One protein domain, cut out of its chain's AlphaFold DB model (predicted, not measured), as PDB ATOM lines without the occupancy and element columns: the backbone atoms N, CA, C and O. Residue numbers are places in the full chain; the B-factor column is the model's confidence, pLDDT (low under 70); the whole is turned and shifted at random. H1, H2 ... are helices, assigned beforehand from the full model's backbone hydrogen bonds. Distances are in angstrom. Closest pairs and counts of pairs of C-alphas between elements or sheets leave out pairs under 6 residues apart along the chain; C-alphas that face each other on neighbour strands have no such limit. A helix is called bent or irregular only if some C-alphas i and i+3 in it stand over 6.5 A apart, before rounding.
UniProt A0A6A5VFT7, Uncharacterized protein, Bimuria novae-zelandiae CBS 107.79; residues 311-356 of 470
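This is residues 311 to 356 of the 470 residues of an uncharacterized protein of Bimuria novae-zelandiae CBS 107.79 (UniProt A0A6A5VFT7). Two helices, H2 and H1, form a splayed helical hairpin in which the first residues of H2, 341 to 345, meet H1, and a wide loop, residues 327 to 340, joins them at one end of the longest axis. The printed part has 46 residues with two named helices, H1 then H2, and no named strand; the class is all helix, with 21 residues in named elements, under half. It is compact, with a radius of gyration of the C-alphas of 10.6 A and spans of 28 by 24 by 15 A.

H2, residues 341 to 352, touches H1, residues 318 to 326, with residues 341 to 345 alone; the closest C-alphas, of Arg 325 and Glu 341, are 6.1 A apart. This hairpin runs opposite ways at a steep tilt of 43 degrees. Every O i to N i+4 pair is within hydrogen-bond range in H1, and 6 of 8 in H2.

H2 measures 14.6 A from C-alpha 341 to C-alpha 352 at (-22.799, 21.519, 43.454); it is irregular, with C-alphas 347 and 350 7.5 A apart. H1 measures 12.3 A from C-alpha 318 at (-31.794, 24.823, 40.205).

The C-alphas farthest apart, of Pro 315 and Arg 335, are 30.3 A apart. The printed part has no cut; the link H1 to H2 is long. Residues 332 to 342 and 354 to 356 have pLDDT under 70.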
ATOM      1  N   PHE A 311     -22.229  25.856  42.381       78.00
ATOM      2  CA  PHE A 311     -23.461  25.686  41.610       78.00
ATOM      3  C   PHE A 311     -24.706  25.444  42.484       78.00
ATOM      4  O   PHE A 311     -25.830  25.447  41.982       78.00
ATOM      5  N   ALA A 312     -24.559  25.257  43.802       74.06
ATOM      6  CA  ALA A 312     -25.670  24.929  44.701       74.06
ATOM      7  C   ALA A 312     -26.769  26.002  44.774       74.06
ATOM      8  O   ALA A 312     -27.860  25.699  45.259       74.06
ATOM      9  N   ASN A 313     -26.504  27.232  44.320       78.25
ATOM     10  CA  ASN A 313     -27.489  28.314  44.202       78.25
ATOM     11  C   ASN A 313     -27.540  28.915  42.779       78.25
ATOM     12  O   ASN A 313     -28.049  30.021  42.600       78.25
ATOM     13  N   ASP A 314     -26.997  28.210  41.785       80.56
ATOM     14  CA  ASP A 314     -26.929  28.672  40.399       80.56
ATOM     15  C   ASP A 314     -28.305  28.535  39.704       80.56
ATOM     16  O   ASP A 314     -28.900  27.447  39.727       80.56
ATOM     17  N   PRO A 315     -28.841  29.610  39.089       78.50
ATOM     18  CA  PRO A 315     -30.146  29.587  38.431       78.50
ATOM     19  C   PRO A 315     -30.252  28.603  37.253       78.50
ATOM     20  O   PRO A 315     -31.371  28.227  36.908       78.50
ATOM     21  N   GLU A 316     -29.143  28.163  36.652       81.81
ATOM     22  CA  GLU A 316     -29.133  27.166  35.573       81.81
ATOM     23  C   GLU A 316     -29.207  25.727  36.117       81.81
ATOM     24  O   GLU A 316     -29.811  24.845  35.497       81.81
ATOM     25  N   PHE A 317     -28.685  25.478  37.324       76.56
ATOM     26  CA  PHE A 317     -28.707  24.156  37.964       76.56
ATOM     27  C   PHE A 317     -29.955  23.913  38.827       76.56
ATOM     28  O   PHE A 317     -30.417  22.773  38.920       76.56
ATOM     29  N   LEU A 318     -30.567  24.955  39.401       80.06
ATOM     30  CA  LEU A 318     -31.794  24.823  40.205       80.06
ATOM     31  C   LEU A 318     -32.956  24.086  39.484       80.06
ATOM     32  O   LEU A 318     -33.556  23.211  40.114       80.06
ATOM     33  N   PRO A 319     -33.262  24.324  38.188       82.69
ATOM     34  CA  PRO A 319     -34.277  23.558  37.455       82.69
ATOM     35  C   PRO A 319     -33.949  22.063  37.330       82.69
ATOM     36  O   PRO A 319     -34.850  21.226  37.365       82.69
ATOM     37  N   HIS A 320     -32.664  21.719  37.214       81.69
ATOM     38  CA  HIS A 320     -32.200  20.337  37.104       81.69
ATOM     39  C   HIS A 320     -32.314  19.596  38.444       81.69
ATOM     40  O   HIS A 320     -32.730  18.437  38.471       81.69
ATOM     41  N   LEU A 321     -32.037  20.278  39.561       80.75
ATOM     42  CA  LEU A 321     -32.260  19.749  40.910       80.75
ATOM     43  C   LEU A 321     -33.752  19.558  41.212       80.75
ATOM     44  O   LEU A 321     -34.136  18.517  41.742       80.75
ATOM     45  N   GLU A 322     -34.601  20.509  40.817       81.56
ATOM     46  CA  GLU A 322     -36.059  20.383  40.947       81.56
ATOM     47  C   GLU A 322     -36.614  19.237  40.084       81.56
ATOM     48  O   GLU A 322     -37.479  18.483  40.530       81.56
ATOM     49  N   MET A 323     -36.086  19.046  38.871       82.31
ATOM     50  CA  MET A 323     -36.429  17.897  38.032       82.31
ATOM     51  C   MET A 323     -35.997  16.575  38.683       82.31
ATOM     52  O   MET A 323     -36.810  15.660  38.780       82.31
ATOM     53  N   ALA A 324     -34.762  16.481  39.187       80.75
ATOM     54  CA  ALA A 324     -34.273  15.297  39.896       80.75
ATOM     55  C   ALA A 324     -35.131  14.977  41.136       80.75
ATOM     56  O   ALA A 324     -35.516  13.825  41.341       80.75
ATOM     57  N   ARG A 325     -35.512  15.999  41.915       81.25
ATOM     58  CA  ARG A 325     -36.428  15.883  43.059       81.25
ATOM     59  C   ARG A 325     -37.799  15.350  42.640       81.25
ATOM     60  O   ARG A 325     -38.270  14.372  43.208       81.25
ATOM     61  N   ARG A 326     -38.420  15.939  41.613       80.75
ATOM     62  CA  ARG A 326     -39.736  15.513  41.097       80.75
ATOM     63  C   ARG A 326     -39.734  14.115  40.478       80.75
ATOM     64  O   ARG A 326     -40.772  13.461  40.492       80.75
ATOM     65  N   MET A 327     -38.593  13.661  39.965       79.62
ATOM     66  CA  MET A 327     -38.382  12.291  39.481       79.62
ATOM     67  C   MET A 327     -37.967  11.313  40.597       79.62
ATOM     68  O   MET A 327     -37.712  10.146  40.312       79.62
ATOM     69  N   GLY A 328     -37.887  11.763  41.857       74.31
ATOM     70  CA  GLY A 328     -37.549  10.923  43.007       74.31
ATOM     71  C   GLY A 328     -36.112  10.392  43.002       74.31
ATOM     72  O   GLY A 328     -35.886   9.299  43.516       74.31
ATOM     73  N   PHE A 329     -35.162  11.134  42.419       78.75
ATOM     74  CA  PHE A 329     -33.805  10.683  42.079       78.75
ATOM     75  C   PHE A 329     -33.070   9.923  43.200       78.75
ATOM     76  O   PHE A 329     -32.705  10.481  44.242       78.75
ATOM     77  N   CYS A 330     -32.772   8.654  42.924       74.50
ATOM     78  CA  CYS A 330     -31.903   7.776  43.699       74.50
ATOM     79  C   CYS A 330     -30.766   7.234  42.817       74.50
ATOM     80  O   CYS A 330     -30.885   7.179  41.591       74.50
ATOM     81  N   PHE A 331     -29.657   6.819  43.434       74.31
ATOM     82  CA  PHE A 331     -28.599   6.109  42.712       74.31
ATOM     83  C   PHE A 331     -28.961   4.620  42.543       74.31
ATOM     84  O   PHE A 331     -29.598   4.066  43.440       74.31
ATOM     85  N   PRO A 332     -28.517   3.930  41.471       66.56
ATOM     86  CA  PRO A 332     -28.886   2.531  41.204       66.56
ATOM     87  C   PRO A 332     -28.553   1.532  42.324       66.56
ATOM     88  O   PRO A 332     -29.213   0.504  42.444       66.56
ATOM     89  N   GLN A 333     -27.538   1.819  43.147       66.25
ATOM     90  CA  GLN A 333     -27.153   0.985  44.290       66.25
ATOM     91  C   GLN A 333     -27.940   1.264  45.586       66.25
ATOM     92  O   GLN A 333     -27.758   0.550  46.573       66.25
ATOM     93  N   GLU A 334     -28.782   2.300  45.625       67.12
ATOM     94  CA  GLU A 334     -29.561   2.662  46.811       67.12
ATOM     95  C   GLU A 334     -30.977   2.077  46.745       67.12
ATOM     96  O   GLU A 334     -31.667   2.148  45.729       67.12
ATOM     97  N   ARG A 335     -31.440   1.496  47.858       63.03
ATOM     98  CA  ARG A 335     -32.811   0.975  47.961       63.03
ATOM     99  C   ARG A 335     -33.805   2.136  47.908       63.03
ATOM    100  O   ARG A 335     -33.526   3.211  48.437       63.03
ATOM    101  N   ALA A 336     -34.977   1.897  47.319       58.88
ATOM    102  CA  ALA A 336     -36.026   2.899  47.127       58.88
ATOM    103  C   ALA A 336     -36.693   3.334  48.453       58.88
ATOM    104  O   ALA A 336     -37.796   2.907  48.787       58.88
ATOM    105  N   GLY A 337     -35.997   4.175  49.221       59.97
ATOM    106  CA  GLY A 337     -36.565   4.973  50.308       59.97
ATOM    107  C   GLY A 337     -37.224   6.256  49.789       59.97
ATOM    108  O   GLY A 337     -37.013   6.652  48.643       59.97
ATOM    109  N   SER A 338     -38.008   6.921  50.639       55.91
ATOM    110  CA  SER A 338     -38.663   8.195  50.320       55.91
ATOM    111  C   SER A 338     -37.642   9.297  50.017       55.91
ATOM    112  O   SER A 338     -36.823   9.648  50.868       55.91
ATOM    113  N   THR A 339     -37.690   9.842  48.803       58.53
ATOM    114  CA  THR A 339     -36.742  10.844  48.309       58.53
ATOM    115  C   THR A 339     -37.154  12.270  48.654       58.53
ATOM    116  O   THR A 339     -37.724  12.993  47.839       58.53
ATOM    117  N   ASP A 340     -36.826  12.684  49.876       64.75
ATOM    118  CA  ASP A 340     -37.010  14.065  50.325       64.75
ATOM    119  C   ASP A 340     -36.078  15.049  49.590       64.75
ATOM    120  O   ASP A 340     -34.988  14.706  49.123       64.75
ATOM    121  N   GLU A 341     -36.491  16.317  49.534       59.06
ATOM    122  CA  GLU A 341     -35.764  17.421  48.890       59.06
ATOM    123  C   GLU A 341     -34.327  17.588  49.402       59.06
ATOM    124  O   GLU A 341     -33.388  17.788  48.626       59.06
ATOM    125  N   THR A 342     -34.154  17.444  50.716       62.44
ATOM    126  CA  THR A 342     -32.854  17.442  51.387       62.44
ATOM    127  C   THR A 342     -31.967  16.306  50.893       62.44
ATOM    128  O   THR A 342     -30.798  16.549  50.616       62.44
ATOM    129  N   SER A 343     -32.517  15.103  50.699       72.81
ATOM    130  CA  SER A 343     -31.765  13.922  50.261       72.81
ATOM    131  C   SER A 343     -31.191  14.093  48.851       72.81
ATOM    132  O   SER A 343     -30.021  13.791  48.625       72.81
ATOM    133  N   VAL A 344     -31.963  14.636  47.902       78.56
ATOM    134  CA  VAL A 344     -31.467  14.867  46.531       78.56
ATOM    135  C   VAL A 344     -30.385  15.954  46.504       78.56
ATOM    136  O   VAL A 344     -29.358  15.770  45.847       78.56
ATOM    137  N   ARG A 345     -30.555  17.051  47.260       79.69
ATOM    138  CA  ARG A 345     -29.533  18.110  47.349       79.69
ATOM    139  C   ARG A 345     -28.271  17.638  48.075       79.69
ATOM    140  O   ARG A 345     -27.176  17.969  47.639       79.69
ATOM    141  N   GLU A 346     -28.402  16.836  49.129       80.75
ATOM    142  CA  GLU A 346     -27.281  16.244  49.871       80.75
ATOM    143  C   GLU A 346     -26.484  15.264  48.997       80.75
ATOM    144  O   GLU A 346     -25.265  15.407  48.877       80.75
ATOM    145  N   ARG A 347     -27.165  14.345  48.295       77.88
ATOM    146  CA  ARG A 347     -26.549  13.395  47.348       77.88
ATOM    147  C   ARG A 347     -25.728  14.083  46.258       77.88
ATOM    148  O   ARG A 347     -24.647  13.602  45.931       77.88
ATOM    149  N   LEU A 348     -26.242  15.183  45.701       80.56
ATOM    150  CA  LEU A 348     -25.609  15.934  44.611       80.56
ATOM    151  C   LEU A 348     -24.679  17.061  45.096       80.56
ATOM    152  O   LEU A 348     -23.948  17.628  44.285       80.56
ATOM    153  N   SER A 349     -24.639  17.349  46.403       81.25
ATOM    154  CA  SER A 349     -23.807  18.416  46.983       81.25
ATOM    155  C   SER A 349     -22.318  18.379  46.597       81.25
ATOM    156  O   SER A 349     -21.755  19.464  46.457       81.25
ATOM    157  N   PRO A 350     -21.659  17.226  46.324       75.81
ATOM    158  CA  PRO A 350     -20.271  17.250  45.867       75.81
ATOM    159  C   PRO A 350     -20.075  17.901  44.495       75.81
ATOM    160  O   PRO A 350     -19.119  18.646  44.313       75.81
ATOM    161  N   LEU A 351     -21.005  17.684  43.555       72.88
ATOM    162  CA  LEU A 351     -20.988  18.351  42.246       72.88
ATOM    163  C   LEU A 351     -21.382  19.828  42.355       72.88
ATOM    164  O   LEU A 351     -20.896  20.650  41.591       72.88
ATOM    165  N   LEU A 352     -22.270  20.163  43.295       79.56
ATOM    166  CA  LEU A 352     -22.799  21.519  43.454       79.56
ATOM    167  C   LEU A 352     -21.873  22.469  44.226       79.56
ATOM    168  O   LEU A 352     -22.059  23.682  44.162       79.56
ATOM    169  N   GLU A 353     -20.928  21.942  45.000       77.88
ATOM    170  CA  GLU A 353     -20.084  22.725  45.914       77.88
ATOM    171  C   GLU A 353     -18.580  22.460  45.701       77.88
ATOM    172  O   GLU A 353     -17.781  22.790  46.575       77.88
ATOM    173  N   GLU A 354     -18.213  21.825  44.577       67.75
ATOM    174  CA  GLU A 354     -16.851  21.379  44.211       67.75
ATOM    175  C   GLU A 354     -16.098  20.637  45.336       67.75
ATOM    176  O   GLU A 354     -14.872  20.676  45.461       67.75
ATOM    177  N   LYS A 355     -16.847  19.900  46.161       67.25
ATOM    178  CA  LYS A 355     -16.301  19.012  47.196       67.25
ATOM    179  C   LYS A 355     -15.835  17.689  46.571       67.25
ATOM    180  O   LYS A 355     -16.361  17.288  45.531       67.25
ATOM    181  N   PRO A 356     -14.903  16.953  47.213       64.50
ATOM    182  CA  PRO A 356     -14.542  15.606  46.775       64.50
ATOM    183  C   PRO A 356     -15.794  14.731  46.615       64.50
ATOM    184  O   PRO A 356     -16.662  14.696  47.490       64.50
TER     185      PRO A 356